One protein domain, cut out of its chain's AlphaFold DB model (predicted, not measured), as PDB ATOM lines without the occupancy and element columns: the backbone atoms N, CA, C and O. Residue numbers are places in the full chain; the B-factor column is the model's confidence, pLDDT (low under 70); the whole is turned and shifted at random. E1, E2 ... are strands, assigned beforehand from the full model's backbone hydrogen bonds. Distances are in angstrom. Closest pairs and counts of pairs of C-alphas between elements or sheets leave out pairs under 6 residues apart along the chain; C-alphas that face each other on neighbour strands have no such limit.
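What this domain is: This is residues 22 to 144 of the 203 residues of an uncharacterized protein of Verrucomicrobia bacterium (UniProt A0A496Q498). Two sheets lie face to face as a sandwich, their strands crossed at 62 degrees: one twisted, with three long strands and E9, the other flatter, with five shorter strands. The chain makes E1 to E3 in the first sheet, crosses to the second for E4 to E8, and returns with E9 beside E1. The printed part has 123 residues, no named helix and nine strands, E1 to E9 in order, and is all strand; the sheets, E3 E2 E1 E9 and E4 E5 E6 E7 E8, are antiparallel throughout. It is compact, with a radius of gyration of the C-alphas of 13.9 A and spans of 43 by 29 by 21 A.

Where its parts are: E1, residues 22 to 32, begins with C-alpha 22 at (32.745, 31.527, -12.795) and measures 30.3 A. E2 is residues 38 to 48, 32.6 A, and E3 residues 51 to 63, 29.5 A. E4 is residues 74 to 79, E5 83 to 88, E6 98 to 102, E7 123 to 126 and E8 132 to 135. E9, residues 138 to 143, ends with C-alpha 143 at (22.149, 24.490, -8.339).

How they stand to each other: E1, E2 and E3 form a meander, each strand the antiparallel neighbour of the one before; N 26 and O 43 are 2.8 A apart, N 44 and O 58 2.8 A. E3 bends by 68 degrees at residue 54. The closest C-alphas of E3 and E4, Gly 57 and Phe 78, are 5.9 A apart. E4 to E8 form a second meander, with N 77 and O 85 at 2.8 A, N 84 and O 101 at 2.8 A, N 98 and O 125 at 2.9 A, and N 126 and O 132 at 2.8 A. E8 runs on into E9 at 79 degrees, and N 29 of E1 is 2.7 A from O 140.

The domain as a whole: The C-alphas farthest apart, Gly 50 and Phe 131, are 43.0 A apart. The printed part has no cut. The link E6 to E7, residues 103 to 122, is long; its residues 113 to 114 pair antiparallel with residues 140 to 141 of E9. The pLDDT is under 70 at residues 72 to 73 and 88 to 95.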
ATOM      1  N   ASP A  22      33.175  32.885 -13.088       85.94
ATOM      2  CA  ASP A  22      32.745  31.527 -12.795       85.94
ATOM      3  C   ASP A  22      31.285  31.346 -13.226       85.94
ATOM      4  O   ASP A  22      30.548  32.321 -13.370       85.94
ATOM      5  N   THR A  23      30.870  30.107 -13.490       87.50
ATOM      6  CA  THR A  23      29.516  29.805 -13.976       87.50
ATOM      7  C   THR A  23      28.894  28.666 -13.188       87.50
ATOM      8  O   THR A  23      29.453  27.576 -13.114       87.50
ATOM      9  N   VAL A  24      27.690  28.900 -12.665       87.94
ATOM     10  CA  VAL A  24      26.871  27.881 -11.996       87.94
ATOM     11  C   VAL A  24      25.628  27.615 -12.832       87.94
ATOM     12  O   VAL A  24      25.027  28.539 -13.374       87.94
ATOM     13  N   PHE A  25      25.232  26.352 -12.926       90.19
ATOM     14  CA  PHE A  25      23.989  25.951 -13.575       90.19
ATOM     15  C   PHE A  25      22.911  25.723 -12.523       90.19
ATOM     16  O   PHE A  25      23.199  25.247 -11.428       90.19
ATOM     17  N   TYR A  26      21.675  26.062 -12.855       92.38
ATOM     18  CA  TYR A  26      20.514  25.912 -11.996       92.38
ATOM     19  C   TYR A  26      19.396  25.201 -12.743       92.38
ATOM     20  O   TYR A  26      19.181  25.452 -13.926       92.38
ATOM     21  N   THR A  27      18.632  24.391 -12.019       93.88
ATOM     22  CA  THR A  27      17.413  23.744 -12.502       93.88
ATOM     23  C   THR A  27      16.190  24.324 -11.793       93.88
ATOM     24  O   THR A  27      16.210  24.570 -10.582       93.88
ATOM     25  N   LEU A  28      15.108  24.521 -12.546       93.69
ATOM     26  CA  LEU A  28      13.762  24.754 -12.029       93.69
ATOM     27  C   LEU A  28      13.142  23.407 -11.634       93.69
ATOM     28  O   LEU A  28      12.567  22.688 -12.453       93.69
ATOM     29  N   ASP A  29      13.255  23.070 -10.356       88.94
ATOM     30  CA  ASP A  29      12.766  21.826  -9.787       88.94
ATOM     31  C   ASP A  29      11.313  21.951  -9.331       88.94
ATOM     32  O   ASP A  29      10.968  22.721  -8.429       88.94
ATOM     33  N   THR A  30      10.464  21.051  -9.830       82.19
ATOM     34  CA  THR A  30       9.130  20.812  -9.250       82.19
ATOM     35  C   THR A  30       8.227  22.057  -9.270       82.19
ATOM     36  O   THR A  30       7.432  22.266  -8.344       82.19
ATOM     37  N   VAL A  31       8.353  22.899 -10.304       92.75
ATOM     38  CA  VAL A  31       7.491  24.074 -10.471       92.75
ATOM     39  C   VAL A  31       6.125  23.618 -10.976       92.75
ATOM     40  O   VAL A  31       5.977  23.217 -12.128       92.75
ATOM     41  N   THR A  32       5.138  23.625 -10.082       96.00
ATOM     42  CA  THR A  32       3.792  23.091 -10.336       96.00
ATOM     43  C   THR A  32       2.787  24.233 -10.382       96.00
ATOM     44  O   THR A  32       2.768  25.081  -9.486       96.00
ATOM     45  N   LEU A  33       1.951  24.249 -11.416       94.38
ATOM     46  CA  LEU A  33       0.917  25.257 -11.645       94.38
ATOM     47  C   LEU A  33      -0.413  24.841 -10.995       94.38
ATOM     48  O   LEU A  33      -0.540  23.743 -10.451       94.38
ATOM     49  N   ALA A  34      -1.420  25.720 -11.030       91.00
ATOM     50  CA  ALA A  34      -2.683  25.526 -10.314       91.00
ATOM     51  C   ALA A  34      -3.466  24.258 -10.722       91.00
ATOM     52  O   ALA A  34      -4.226  23.716  -9.917       91.00
ATOM     53  N   ASP A  35      -3.274  23.765 -11.942       92.44
ATOM     54  CA  ASP A  35      -3.934  22.569 -12.473       92.44
ATOM     55  C   ASP A  35      -3.062  21.298 -12.414       92.44
ATOM     56  O   ASP A  35      -3.453  20.249 -12.926       92.44
ATOM     57  N   ASN A  36      -1.921  21.355 -11.715       93.25
ATOM     58  CA  ASN A  36      -0.893  20.310 -11.610       93.25
ATOM     59  C   ASN A  36      -0.047  20.076 -12.872       93.25
ATOM     60  O   ASN A  36       0.737  19.119 -12.908       93.25
ATOM     61  N   THR A  37      -0.156  20.927 -13.892       94.75
ATOM     62  CA  THR A  37       0.863  20.972 -14.948       94.75
ATOM     63  C   THR A  37       2.194  21.467 -14.383       94.75
ATOM     64  O   THR A  37       2.262  22.040 -13.289       94.75
ATOM     65  N   LYS A  38       3.282  21.182 -15.101       94.19
ATOM     66  CA  LYS A  38       4.642  21.458 -14.639       94.19
ATOM     67  C   LYS A  38       5.374  22.352 -15.615       94.19
ATOM     68  O   LYS A  38       5.368  22.074 -16.806       94.19
ATOM     69  N   MET A  39       6.050  23.353 -15.074       92.75
ATOM     70  CA  MET A  39       7.075  24.109 -15.779       92.75
ATOM     71  C   MET A  39       8.441  23.563 -15.367       92.75
ATOM     72  O   MET A  39       8.656  23.220 -14.200       92.75
ATOM     73  N   SER A  40       9.364  23.462 -16.316       92.19
ATOM     74  CA  SER A  40      10.734  23.041 -16.038       92.19
ATOM     75  C   SER A  40      11.714  23.846 -16.875       92.19
ATOM     76  O   SER A  40      11.344  24.441 -17.880       92.19
ATOM     77  N   GLY A  41      12.961  23.920 -16.440       90.69
ATOM     78  CA  GLY A  41      13.966  24.706 -17.136       90.69
ATOM     79  C   GLY A  41      15.321  24.591 -16.471       90.69
ATOM     80  O   GLY A  41      15.420  24.200 -15.308       90.69
ATOM     81  N   THR A  42      16.356  24.947 -17.213       90.88
ATOM     82  CA  THR A  42      17.725  25.070 -16.725       90.88
ATOM     83  C   THR A  42      18.306  26.390 -17.198       90.88
ATOM     84  O   THR A  42      18.028  26.834 -18.314       90.88
ATOM     85  N   PHE A  43      19.120  27.030 -16.368       89.81
ATOM     86  CA  PHE A  43      19.804  28.267 -16.730       89.81
ATOM     87  C   PHE A  43      21.214  28.313 -16.154       89.81
ATOM     88  O   PHE A  43      21.500  27.718 -15.116       89.81
ATOM     89  N   SER A  44      22.106  29.018 -16.839       90.00
ATOM     90  CA  SER A  44      23.442  29.344 -16.353       90.00
ATOM     91  C   SER A  44      23.455  30.728 -15.717       90.00
ATOM     92  O   SER A  44      22.788  31.633 -16.212       90.00
ATOM     93  N   TRP A  45      24.254  30.897 -14.668       90.94
ATOM     94  CA  TRP A  45      24.566  32.169 -14.027       90.94
ATOM     95  C   TRP A  45      26.079  32.375 -14.033       90.94
ATOM     96  O   TRP A  45      26.802  31.636 -13.360       90.94
ATOM     97  N   THR A  46      26.550  33.355 -14.798       88.81
ATOM     98  CA  THR A  46      27.974  33.690 -14.919       88.81
ATOM     99  C   THR A  46      28.274  34.948 -14.118       88.81
ATOM    100  O   THR A  46      27.646  35.976 -14.344       88.81
ATOM    101  N   TYR A  47      29.223  34.885 -13.190       86.00
ATOM    102  CA  TYR A  47      29.515  35.958 -12.236       86.00
ATOM    103  C   TYR A  47      31.018  36.091 -11.994       86.00
ATOM    104  O   TYR A  47      31.776  35.135 -12.156       86.00
ATOM    105  N   ASP A  48      31.456  37.270 -11.570       86.81
ATOM    106  CA  ASP A  48      32.834  37.487 -11.145       86.81
ATOM    107  C   ASP A  48      33.058  36.884  -9.751       86.81
ATOM    108  O   ASP A  48      32.256  37.073  -8.836       86.81
ATOM    109  N   VAL A  49      34.155  36.143  -9.549       83.19
ATOM    110  CA  VAL A  49      34.418  35.491  -8.252       83.19
ATOM    111  C   VAL A  49      34.471  36.522  -7.119       83.19
ATOM    112  O   VAL A  49      35.360  37.374  -7.069       83.19
ATOM    113  N   GLY A  50      33.549  36.377  -6.163       85.06
ATOM    114  CA  GLY A  50      33.369  37.300  -5.038       85.06
ATOM    115  C   GLY A  50      32.267  38.345  -5.239       85.06
ATOM    116  O   GLY A  50      32.034  39.121  -4.317       85.06
ATOM    117  N   ASP A  51      31.595  38.338  -6.390       87.00
ATOM    118  CA  ASP A  51      30.509  39.249  -6.760       87.00
ATOM    119  C   ASP A  51      29.336  38.473  -7.385       87.00
ATOM    120  O   ASP A  51      29.008  38.597  -8.565       87.00
ATOM    121  N   PHE A  52      28.747  37.572  -6.594       86.19
ATOM    122  CA  PHE A  52      27.746  36.624  -7.084       86.19
ATOM    123  C   PHE A  52      26.472  37.336  -7.559       86.19
ATOM    124  O   PHE A  52      25.889  36.942  -8.565       86.19
ATOM    125  N   GLU A  53      26.082  38.406  -6.867       86.06
ATOM    126  CA  GLU A  53      24.858  39.184  -7.060       86.06
ATOM    127  C   GLU A  53      24.809  39.956  -8.386       86.06
ATOM    128  O   GLU A  53      23.721  40.288  -8.847       86.06
ATOM    129  N   ASN A  54      25.960  40.212  -9.016       85.00
ATOM    130  CA  ASN A  54      26.067  41.015 -10.240       85.00
ATOM    131  C   ASN A  54      26.419  40.179 -11.484       85.00
ATOM    132  O   ASN A  54      27.024  40.679 -12.433       85.00
ATOM    133  N   GLY A  55      26.057  38.895 -11.478       87.31
ATOM    134  CA  GLY A  55      26.210  38.017 -12.632       87.31
ATOM    135  C   GLY A  55      25.213  38.269 -13.769       87.31
ATOM    136  O   GLY A  55      24.373  39.170 -13.737       87.31
ATOM    137  N   VAL A  56      25.317  37.435 -14.800       88.00
ATOM    138  CA  VAL A  56      24.434  37.408 -15.968       88.00
ATOM    139  C   VAL A  56      23.835  36.012 -16.099       88.00
ATOM    140  O   VAL A  56      24.554  35.011 -16.075       88.00
ATOM    141  N   GLY A  57      22.510  35.955 -16.235       88.12
ATOM    142  CA  GLY A  57      21.748  34.716 -16.354       88.12
ATOM    143  C   GLY A  57      21.302  34.433 -17.784       88.12
ATOM    144  O   GLY A  57      20.966  35.358 -18.519       88.12
ATOM    145  N   GLN A  58      21.270  33.159 -18.172       87.88
ATOM    146  CA  GLN A  58      20.746  32.719 -19.466       87.88
ATOM    147  C   GLN A  58      20.090  31.341 -19.348       87.88
ATOM    148  O   GLN A  58      20.724  30.398 -18.875       87.88
ATOM    149  N   PHE A  59      18.848  31.192 -19.822       86.31
ATOM    150  CA  PHE A  59      18.225  29.873 -19.948       86.31
ATOM    151  C   PHE A  59      18.936  29.034 -21.012       86.31
ATOM    152  O   PHE A  59      19.190  29.488 -22.125       86.31
ATOM    153  N   THR A  60      19.241  27.790 -20.663       84.50
ATOM    154  CA  THR A  60      19.741  26.765 -21.588       84.50
ATOM    155  C   THR A  60      18.624  25.828 -22.043       84.50
ATOM    156  O   THR A  60      18.741  25.200 -23.093       84.50
ATOM    157  N   PHE A  61      17.543  25.750 -21.267       86.12
ATOM    158  CA  PHE A  61      16.311  25.035 -21.583       86.12
ATOM    159  C   PHE A  61      15.161  25.638 -20.773       86.12
ATOM    160  O   PHE A  61      15.343  25.987 -19.605       86.12
ATOM    161  N   LEU A  62      13.975  25.744 -21.367       88.81
ATOM    162  CA  LEU A  62      12.775  26.198 -20.674       88.81
ATOM    163  C   LEU A  62      11.525  25.623 -21.346       88.81
ATOM    164  O   LEU A  62      11.246  25.876 -22.516       88.81
ATOM    165  N   GLU A  63      10.761  24.853 -20.583       89.75
ATOM    166  CA  GLU A  63       9.490  24.265 -20.983       89.75
ATOM    167  C   GLU A  63       8.362  24.916 -20.187       89.75
ATOM    168  O   GLU A  63       8.270  24.754 -18.966       89.75
ATOM    169  N   ILE A  64       7.492  25.632 -20.899       90.25
ATOM    170  CA  ILE A  64       6.323  26.318 -20.350       90.25
ATOM    171  C   ILE A  64       5.065  25.621 -20.887       90.25
ATOM    172  O   ILE A  64       4.887  25.551 -22.104       90.25
ATOM    173  N   PRO A  65       4.169  25.107 -20.028       90.31
ATOM    174  CA  PRO A  65       2.900  24.536 -20.466       90.31
ATOM    175  C   PRO A  65       2.065  25.493 -21.324       90.31
ATOM    176  O   PRO A  65       2.129  26.707 -21.161       90.31
ATOM    177  N   TRP A  66       1.238  24.922 -22.204       89.69
ATOM    178  CA  TRP A  66       0.282  25.634 -23.078       89.69
ATOM    179  C   TRP A  66       0.885  26.587 -24.106       89.69
ATOM    180  O   TRP A  66       0.145  27.254 -24.823       89.69
ATOM    181  N   THR A  67       2.202  26.584 -24.238       85.62
ATOM    182  CA  THR A  67       2.902  27.218 -25.348       85.62
ATOM    183  C   THR A  67       3.233  26.152 -26.394       85.62
ATOM    184  O   THR A  67       3.397  24.968 -26.081       85.62
ATOM    185  N   SER A  68       3.274  26.545 -27.665       77.06
ATOM    186  CA  SER A  68       3.725  25.673 -28.766       77.06
ATOM    187  C   SER A  68       5.036  26.149 -29.389       77.06
ATOM    188  O   SER A  68       5.528  25.555 -30.350       77.06
ATOM    189  N   HIS A  69       5.568  27.232 -28.834       72.62
ATOM    190  CA  HIS A  69       6.701  27.975 -29.335       72.62
ATOM    191  C   HIS A  69       8.005  27.502 -28.697       72.62
ATOM    192  O   HIS A  69       8.028  26.977 -27.583       72.62
ATOM    193  N   ASP A  70       9.095  27.674 -29.436       71.31
ATOM    194  CA  ASP A  70      10.433  27.463 -28.902       71.31
ATOM    195  C   ASP A  70      10.860  28.713 -28.127       71.31
ATOM    196  O   ASP A  70      11.027  29.777 -28.707       71.31
ATOM    197  N   HIS A  71      11.064  28.586 -26.819       73.81
ATOM    198  CA  HIS A  71      11.348  29.700 -25.906       73.81
ATOM    199  C   HIS A  71      12.772  30.261 -26.000       73.81
ATOM    200  O   HIS A  71      13.269  30.877 -25.054       73.81
ATOM    201  N   THR A  72      13.460  30.036 -27.115       67.50
ATOM    202  CA  THR A  72      14.807  30.560 -27.349       67.50
ATOM    203  C   THR A  72      14.831  32.077 -27.565       67.50
ATOM    204  O   THR A  72      15.911  32.666 -27.545       67.50
ATOM    205  N   ASP A  73      13.669  32.713 -27.729       67.81
ATOM    206  CA  ASP A  73      13.477  34.158 -27.889       67.81
ATOM    207  C   ASP A  73      12.893  34.863 -26.649       67.81
ATOM    208  O   ASP A  73      12.576  36.053 -26.716       67.81
ATOM    209  N   LEU A  74      12.741  34.157 -25.522       73.19
ATOM    210  CA  LEU A  74      12.288  34.776 -24.279       73.19
ATOM    211  C   LEU A  74      13.376  35.661 -23.673       73.19
ATOM    212  O   LEU A  74      14.526  35.240 -23.515       73.19
ATOM    213  N   ASP A  75      12.974  36.854 -23.238       77.12
ATOM    214  CA  ASP A  75      13.805  37.709 -22.403       77.12
ATOM    215  C   ASP A  75      13.614  37.301 -20.940       77.12
ATOM    216  O   ASP A  75      12.494  37.187 -20.432       77.12
ATOM    217  N   ALA A  76      14.723  37.101 -20.236       82.19
ATOM    218  CA  ALA A  76      14.714  36.811 -18.813       82.19
ATOM    219  C   ALA A  76      15.606  37.793 -18.057       82.19
ATOM    220  O   ALA A  76      16.761  38.020 -18.420       82.19
ATOM    221  N   VAL A  77      15.067  38.347 -16.974       85.38
ATOM    222  CA  VAL A  77      15.797  39.166 -16.012       85.38
ATOM    223  C   VAL A  77      15.975  38.351 -14.744       85.38
ATOM    224  O   VAL A  77      15.024  37.846 -14.151       85.38
ATOM    225  N   PHE A  78      17.221  38.224 -14.316       83.94
ATOM    226  CA  PHE A  78      17.586  37.448 -13.144       83.94
ATOM    227  C   PHE A  78      18.083  38.398 -12.057       83.94
ATOM    228  O   PHE A  78      19.134  39.015 -12.200       83.94
ATOM    229  N   ASP A  79      17.349  38.473 -10.954       86.94
ATOM    230  CA  ASP A  79      17.834  38.970  -9.672       86.94
ATOM    231  C   ASP A  79      17.883  37.785  -8.708       86.94
ATOM    232  O   ASP A  79      16.952  37.494  -7.958       86.94
ATOM    233  N   ILE A  80      18.998  37.067  -8.717       79.50
ATOM    234  CA  ILE A  80      19.207  35.902  -7.850       79.50
ATOM    235  C   ILE A  80      19.088  36.210  -6.342       79.50
ATOM    236  O   ILE A  80      19.003  35.274  -5.543       79.50
ATOM    237  N   GLY A  81      19.082  37.489  -5.942       78.19
ATOM    238  CA  GLY A  81      18.835  37.937  -4.576       78.19
ATOM    239  C   GLY A  81      17.352  38.017  -4.210       78.19
ATOM    240  O   GLY A  81      17.026  37.967  -3.021       78.19
ATOM    241  N   SER A  82      16.456  38.118  -5.197       84.31
ATOM    242  CA  SER A  82      15.031  38.371  -4.954       84.31
ATOM    243  C   SER A  82      14.063  37.629  -5.887       84.31
ATOM    244  O   SER A  82      13.075  37.065  -5.407       84.31
ATOM    245  N   SER A  83      14.320  37.585  -7.196       88.62
ATOM    246  CA  SER A  83      13.381  37.058  -8.186       88.62
ATOM    247  C   SER A  83      14.001  36.753  -9.548       88.62
ATOM    248  O   SER A  83      14.974  37.367  -9.964       88.62
ATOM    249  N   ILE A  84      13.362  35.865 -10.301       85.25
ATOM    250  CA  ILE A  84      13.583  35.703 -11.741       85.25
ATOM    251  C   ILE A  84      12.301  36.120 -12.458       85.25
ATOM    252  O   ILE A  84      11.217  35.664 -12.096       85.25
ATOM    253  N   GLU A  85      12.426  36.972 -13.464       85.62
ATOM    254  CA  GLU A  85      11.334  37.441 -14.312       85.62
ATOM    255  C   GLU A  85      11.565  36.938 -15.739       85.62
ATOM    256  O   GLU A  85      12.660  37.073 -16.281       85.62
ATOM    257  N   ILE A  86      10.548  36.314 -16.330       80.00
ATOM    258  CA  ILE A  86      10.585  35.767 -17.689       80.00
ATOM    259  C   ILE A  86       9.443  36.410 -18.461       80.00
ATOM    260  O   ILE A  86       8.279  36.286 -18.076       80.00
ATOM    261  N   THR A  87       9.780  37.082 -19.554       77.12
ATOM    262  CA  THR A  87       8.824  37.827 -20.371       77.12
ATOM    263  C   THR A  87       9.085  37.590 -21.852       77.12
ATOM    264  O   THR A  87      10.223  37.421 -22.286       77.12
ATOM    265  N   LEU A  88       8.025  37.578 -22.658       65.69
ATOM    266  CA  LEU A  88       8.174  37.578 -24.114       65.69
ATOM    267  C   LEU A  88       8.674  38.945 -24.601       65.69
ATOM    268  O   LEU A  88       8.040  39.978 -24.354       65.69
ATOM    269  N   ALA A  89       9.783  38.936 -25.343       55.75
ATOM    270  CA  ALA A  89      10.359  40.108 -25.991       55.75
ATOM    271  C   ALA A  89       9.472  40.572 -27.160       55.75
ATOM    272  O   ALA A  89       9.698  40.265 -28.329       55.75
ATOM    273  N   GLY A  90       8.429  41.337 -26.850       52.72
ATOM    274  CA  GLY A  90       7.503  41.859 -27.851       52.72
ATOM    275  C   GLY A  90       6.300  40.950 -28.117       52.72
ATOM    276  O   GLY A  90       6.338  39.730 -28.027       52.72
ATOM    277  N   SER A  91       5.182  41.583 -28.461       51.12
ATOM    278  CA  SER A  91       3.854  40.969 -28.582       51.12
ATOM    279  C   SER A  91       3.644  40.162 -29.874       51.12
ATOM    280  O   SER A  91       2.530  40.110 -30.385       51.12
ATOM    281  N   VAL A  92       4.703  39.642 -30.498       48.69
ATOM    282  CA  VAL A  92       4.652  39.174 -31.898       48.69
ATOM    283  C   VAL A  92       4.034  37.788 -32.079       48.69
ATOM    284  O   VAL A  92       3.680  37.440 -33.206       48.69
ATOM    285  N   HIS A  93       3.861  37.024 -30.997       54.53
ATOM    286  CA  HIS A  93       3.417  35.629 -31.068       54.53
ATOM    287  C   HIS A  93       2.098  35.323 -30.346       54.53
ATOM    288  O   HIS A  93       1.707  34.169 -30.330       54.53
ATOM    289  N   ASP A  94       1.381  36.320 -29.804       58.19
ATOM    290  CA  ASP A  94       0.117  36.155 -29.042       58.19
ATOM    291  C   ASP A  94       0.166  35.150 -27.862       58.19
ATOM    292  O   ASP A  94      -0.801  35.033 -27.116       58.19
ATOM    293  N   ASP A  95       1.301  34.493 -27.613       69.12
ATOM    294  CA  ASP A  95       1.484  33.527 -26.525       69.12
ATOM    295  C   ASP A  95       1.574  34.192 -25.144       69.12
ATOM    296  O   ASP A  95       1.502  33.496 -24.139       69.12
ATOM    297  N   GLY A  96       1.727  35.524 -25.091       79.75
ATOM    298  CA  GLY A  96       1.714  36.386 -23.902       79.75
ATOM    299  C   GLY A  96       2.143  35.718 -22.596       79.75
ATOM    300  O   GLY A  96       1.298  35.345 -21.783       79.75
ATOM    301  N   VAL A  97       3.461  35.589 -22.435       86.00
ATOM    302  CA  VAL A  97       4.146  34.991 -21.289       86.00
ATOM    303  C   VAL A  97       4.653  36.115 -20.388       86.00
ATOM    304  O   VAL A  97       5.503  36.905 -20.802       86.00
ATOM    305  N   ASP A  98       4.132  36.156 -19.164       88.12
ATOM    306  CA  ASP A  98       4.599  36.977 -18.044       88.12
ATOM    307  C   ASP A  98       4.703  36.077 -16.802       88.12
ATOM    308  O   ASP A  98       3.703  35.687 -16.192       88.12
ATOM    309  N   ILE A  99       5.928  35.673 -16.457       91.00
ATOM    310  CA  ILE A  99       6.204  34.776 -15.334       91.00
ATOM    311  C   ILE A  99       7.134  35.474 -14.348       91.00
ATOM    312  O   ILE A  99       8.249  35.863 -14.684       91.00
ATOM    313  N   ALA A 100       6.707  35.523 -13.087       93.88
ATOM    314  CA  ALA A 100       7.510  36.015 -11.979       93.88
ATOM    315  C   ALA A 100       7.760  34.887 -10.969       93.88
ATOM    316  O   ALA A 100       6.824  34.312 -10.410       93.88
ATOM    317  N   LEU A 101       9.031  34.590 -10.705       94.50
ATOM    318  CA  LEU A 101       9.494  33.599  -9.737       94.50
ATOM    319  C   LEU A 101      10.179  34.321  -8.574       94.50
ATOM    320  O   LEU A 101      11.341  34.698  -8.673       94.50
ATOM    321  N   VAL A 102       9.475  34.515  -7.460       95.06
ATOM    322  CA  VAL A 102      10.022  35.176  -6.265       95.06
ATOM    323  C   VAL A 102      10.718  34.143  -5.387       95.06
ATOM    324  O   VAL A 102      10.151  33.092  -5.089       95.06
ATOM    325  N   LEU A 103      11.936  34.437  -4.942       94.81
ATOM    326  CA  LEU A 103      12.777  33.511  -4.189       94.81
ATOM    327  C   LEU A 103      12.613  33.718  -2.680       94.81
ATOM    328  O   LEU A 103      12.637  34.840  -2.183       94.81
ATOM    329  N   ALA A 104      12.477  32.630  -1.919       95.25
ATOM    330  CA  ALA A 104      12.361  32.698  -0.458       95.25
ATOM    331  C   ALA A 104      13.668  33.139   0.223       95.25
ATOM    332  O   ALA A 104      13.661  33.618   1.356       95.25
ATOM    333  N   GLN A 105      14.786  32.938  -0.468       93.69
ATOM    334  CA  GLN A 105      16.130  33.341  -0.074       93.69
ATOM    335  C   GLN A 105      17.008  33.517  -1.323       93.69
ATOM    336  O   GLN A 105      16.717  32.877  -2.341       93.69
ATOM    337  N   PRO A 106      18.089  34.313  -1.254       92.44
ATOM    338  CA  PRO A 106      19.050  34.411  -2.344       92.44
ATOM    339  C   PRO A 106      19.607  33.043  -2.750       92.44
ATOM    340  O   PRO A 106      19.844  32.179  -1.896       92.44
ATOM    341  N   LEU A 107      19.837  32.849  -4.047       92.12
ATOM    342  CA  LEU A 107      20.610  31.704  -4.523       92.12
ATOM    343  C   LEU A 107      22.086  31.878  -4.154       92.12
ATOM    344  O   LEU A 107      22.574  32.986  -3.949       92.12
ATOM    345  N   THR A 108      22.801  30.761  -4.068       91.94
ATOM    346  CA  THR A 108      24.270  30.735  -4.050       91.94
ATOM    347  C   THR A 108      24.742  29.580  -4.931       91.94
ATOM    348  O   THR A 108      23.917  28.729  -5.292       91.94
ATOM    349  N   PRO A 109      26.047  29.465  -5.243       90.12
ATOM    350  CA  PRO A 109      26.564  28.350  -6.039       90.12
ATOM    351  C   PRO A 109      26.200  26.953  -5.515       90.12
ATOM    352  O   PRO A 109      26.169  25.987  -6.266       90.12
ATOM    353  N   THR A 110      25.914  26.824  -4.217       91.00
ATOM    354  CA  THR A 110      25.654  25.529  -3.567       91.00
ATOM    355  C   THR A 110      24.305  25.449  -2.865       91.00
ATOM    356  O   THR A 110      23.964  24.403  -2.313       91.00
ATOM    357  N   THR A 111      23.538  26.539  -2.842       92.00
ATOM    358  CA  THR A 111      22.292  26.624  -2.079       92.00
ATOM    359  C   THR A 111      21.113  26.835  -3.010       92.00
ATOM    360  O   THR A 111      21.109  27.717  -3.863       92.00
ATOM    361  N   SER A 112      20.088  26.014  -2.816       94.94
ATOM    362  CA  SER A 112      18.811  26.143  -3.511       94.94
ATOM    363  C   SER A 112      17.887  27.148  -2.827       94.94
ATOM    364  O   SER A 112      17.998  27.377  -1.620       94.94
ATOM    365  N   SER A 113      16.886  27.633  -3.552       95.44
ATOM    366  CA  SER A 113      15.832  28.497  -3.022       95.44
ATOM    367  C   SER A 113      14.452  27.983  -3.414       95.44
ATOM    368  O   SER A 113      14.247  27.558  -4.547       95.44
ATOM    369  N   SER A 114      13.507  27.979  -2.477       96.44
ATOM    370  CA  SER A 114      12.101  27.692  -2.789       96.44
ATOM    371  C   SER A 114      11.426  28.937  -3.350       96.44
ATOM    372  O   SER A 114      11.788  30.053  -2.980       96.44
ATOM    373  N   LEU A 115      10.401  28.749  -4.179       96.12
ATOM    374  CA  LEU A 115       9.549  29.857  -4.598       96.12
ATOM    375  C   LEU A 115       8.692  30.351  -3.427       96.12
ATOM    376  O   LEU A 115       8.173  29.551  -2.643       96.12
ATOM    377  N   VAL A 116       8.505  31.665  -3.329       95.69
ATOM    378  CA  VAL A 116       7.501  32.250  -2.440       95.69
ATOM    379  C   VAL A 116       6.137  32.092  -3.099       95.69
ATOM    380  O   VAL A 116       5.928  32.516  -4.237       95.69
ATOM    381  N   LEU A 117       5.212  31.455  -2.383       94.50
ATOM    382  CA  LEU A 117       3.879  31.110  -2.870       94.50
ATOM    383  C   LEU A 117       2.818  32.029  -2.254       94.50
ATOM    384  O   LEU A 117       2.999  32.557  -1.154       94.50
ATOM    385  N   GLY A 118       1.673  32.150  -2.925       89.56
ATOM    386  CA  GLY A 118       0.517  32.899  -2.432       89.56
ATOM    387  C   GLY A 118       0.305  34.254  -3.120       89.56
ATOM    388  O   GLY A 118       1.017  34.600  -4.061       89.56
ATOM    389  N   PRO A 119      -0.717  35.018  -2.694       84.06
ATOM    390  CA  PRO A 119      -1.107  36.254  -3.367       84.06
ATOM    391  C   PRO A 119       0.012  37.304  -3.371       84.06
ATOM    392  O   PRO A 119       0.563  37.629  -2.320       84.06
ATOM    393  N   GLY A 120       0.311  37.860  -4.550       76.75
ATOM    394  CA  GLY A 120       1.339  38.895  -4.728       76.75
ATOM    395  C   GLY A 120       2.783  38.382  -4.705       76.75
ATOM    396  O   GLY A 120       3.691  39.177  -4.487       76.75
ATOM    397  N   GLN A 121       2.982  37.074  -4.876       91.38
ATOM    398  CA  GLN A 121       4.293  36.417  -4.901       91.38
ATOM    399  C   GLN A 121       4.542  35.813  -6.291       91.38
ATOM    400  O   GLN A 121       4.188  36.435  -7.293       91.38
ATOM    401  N   SER A 122       5.126  34.614  -6.369       94.50
ATOM    402  CA  SER A 122       5.379  33.949  -7.647       94.50
ATOM    403  C   SER A 122       4.072  33.665  -8.395       94.50
ATOM    404  O   SER A 122       3.142  33.072  -7.835       94.50
ATOM    405  N   LYS A 123       4.014  34.053  -9.667       94.62
ATOM    406  CA  LYS A 123       2.818  33.993 -10.515       94.62
ATOM    407  C   LYS A 123       3.187  33.743 -11.975       94.62
ATOM    408  O   LYS A 123       4.325  33.977 -12.375       94.62
ATOM    409  N   TYR A 124       2.207  33.310 -12.752       93.12
ATOM    410  CA  TYR A 124       2.323  33.167 -14.196       93.12
ATOM    411  C   TYR A 124       1.090  33.752 -14.882       93.12
ATOM    412  O   TYR A 124      -0.014  33.705 -14.338       93.12
ATOM    413  N   GLU A 125       1.298  34.257 -16.087       91.50
ATOM    414  CA  GLU A 125       0.290  34.541 -17.095       91.50
ATOM    415  C   GLU A 125       0.823  34.015 -18.431       91.50
ATOM    416  O   GLU A 125       1.942  34.334 -18.831       91.50
ATOM    417  N   ILE A 126       0.049  33.144 -19.077       89.31
ATOM    418  CA  ILE A 126       0.369  32.504 -20.353       89.31
ATOM    419  C   ILE A 126      -0.858  32.659 -21.269       89.31
ATOM    420  O   ILE A 126      -1.998  32.416 -20.862       89.31
ATOM    421  N   GLY A 127      -0.631  33.081 -22.511       85.12
ATOM    422  CA  GLY A 127      -1.639  33.351 -23.541       85.12
ATOM    423  C   GLY A 127      -2.053  34.824 -23.688       85.12
ATOM    424  O   GLY A 127      -2.903  35.130 -24.522       85.12
ATOM    425  N   GLY A 128      -1.500  35.747 -22.885       74.62
ATOM    426  CA  GLY A 128      -1.647  37.210 -23.055       74.62
ATOM    427  C   GLY A 128      -3.043  37.807 -22.851       74.62
ATOM    428  O   GLY A 128      -3.298  38.956 -23.216       74.62
ATOM    429  N   ASN A 129      -3.974  37.024 -22.323       72.44
ATOM    430  CA  ASN A 129      -5.387  37.375 -22.186       72.44
ATOM    431  C   ASN A 129      -6.021  36.764 -20.921       72.44
ATOM    432  O   ASN A 129      -7.248  36.652 -20.842       72.44
ATOM    433  N   GLY A 130      -5.194  36.334 -19.962       72.94
ATOM    434  CA  GLY A 130      -5.638  35.660 -18.742       72.94
ATOM    435  C   GLY A 130      -6.270  34.276 -18.953       72.94
ATOM    436  O   GLY A 130      -7.013  33.819 -18.091       72.94
ATOM    437  N   PHE A 131      -6.040  33.599 -20.088       82.12
ATOM    438  CA  PHE A 131      -6.533  32.222 -20.269       82.12
ATOM    439  C   PHE A 131      -5.855  31.238 -19.313       82.12
ATOM    440  O   PHE A 131      -6.520  30.358 -18.762       82.12
ATOM    441  N   HIS A 132      -4.545  31.391 -19.126       89.81
ATOM    442  CA  HIS A 132      -3.753  30.586 -18.210       89.81
ATOM    443  C   HIS A 132      -2.968  31.505 -17.281       89.81
ATOM    444  O   HIS A 132      -1.769  31.710 -17.453       89.81
ATOM    445  N   ASP A 133      -3.649  32.063 -16.287       91.81
ATOM    446  CA  ASP A 133      -3.022  32.820 -15.211       91.81
ATOM    447  C   ASP A 133      -3.176  32.109 -13.862       91.81
ATOM    448  O   ASP A 133      -3.996  31.203 -13.669       91.81
ATOM    449  N   GLY A 134      -2.317  32.466 -12.912       92.75
ATOM    450  CA  GLY A 134      -2.439  31.937 -11.567       92.75
ATOM    451  C   GLY A 134      -1.186  32.034 -10.721       92.75
ATOM    452  O   GLY A 134      -0.206  32.710 -11.031       92.75
ATOM    453  N   LEU A 135      -1.260  31.337  -9.590       95.00
ATOM    454  CA  LEU A 135      -0.168  31.189  -8.642       95.00
ATOM    455  C   LEU A 135       0.454  29.805  -8.792       95.00
ATOM    456  O   LEU A 135      -0.249  28.815  -9.020       95.00
ATOM    457  N   PHE A 136       1.762  29.726  -8.576       95.44
ATOM    458  CA  PHE A 136       2.424  28.437  -8.427       95.44
ATOM    459  C   PHE A 136       1.981  27.748  -7.130       95.44
ATOM    460  O   PHE A 136       1.771  28.388  -6.096       95.44
ATOM    461  N   GLN A 137       1.856  26.425  -7.183       96.12
ATOM    462  CA  GLN A 137       1.558  25.575  -6.027       96.12
ATOM    463  C   GLN A 137       2.823  25.080  -5.331       96.12
ATOM    464  O   GLN A 137       2.822  24.812  -4.131       96.12
ATOM    465  N   SER A 138       3.903  24.931  -6.092       96.56
ATOM    466  CA  SER A 138       5.219  24.550  -5.601       96.56
ATOM    467  C   SER A 138       6.280  24.994  -6.591       96.56
ATOM    468  O   SER A 138       5.985  25.233  -7.760       96.56
ATOM    469  N   GLY A 139       7.522  25.038  -6.133       95.81
ATOM    470  CA  GLY A 139       8.680  25.201  -6.994       95.81
ATOM    471  C   GLY A 139       9.929  25.468  -6.179       95.81
ATOM    472  O   GLY A 139       9.867  25.996  -5.062       95.81
ATOM    473  N   ARG A 140      11.065  25.081  -6.738       96.19
ATOM    474  CA  ARG A 140      12.385  25.308  -6.170       96.19
ATOM    475  C   ARG A 140      13.367  25.535  -7.304       96.19
ATOM    476  O   ARG A 140      13.221  24.962  -8.372       96.19
ATOM    477  N   ILE A 141      14.373  26.352  -7.052       95.31
ATOM    478  CA  ILE A 141      15.522  26.508  -7.928       95.31
ATOM    479  C   ILE A 141      16.721  25.921  -7.210       95.31
ATOM    480  O   ILE A 141      17.023  26.317  -6.080       95.31
ATOM    481  N   SER A 142      17.383  24.961  -7.838       94.88
ATOM    482  CA  SER A 142      18.504  24.241  -7.246       94.88
ATOM    483  C   SER A 142      19.734  24.344  -8.134       94.88
ATOM    484  O   SER A 142      19.595  24.218  -9.346       94.88
ATOM    485  N   PRO A 143      20.929  24.581  -7.561       92.62
ATOM    486  CA  PRO A 143      22.149  24.490  -8.339       92.62
ATOM    487  C   PRO A 143      22.318  23.050  -8.808       92.62
ATOM    488  O   PRO A 143      22.126  22.101  -8.036       92.62
ATOM    489  N   GLU A 144      22.687  22.897 -10.069       87.31
ATOM    490  CA  GLU A 144      23.103  21.620 -10.602       87.31
ATOM    491  C   GLU A 144      24.449  21.253  -9.981       87.31
ATOM    492  O   GLU A 144      25.362  22.083  -9.909       87.31
TER     493      GLU A 144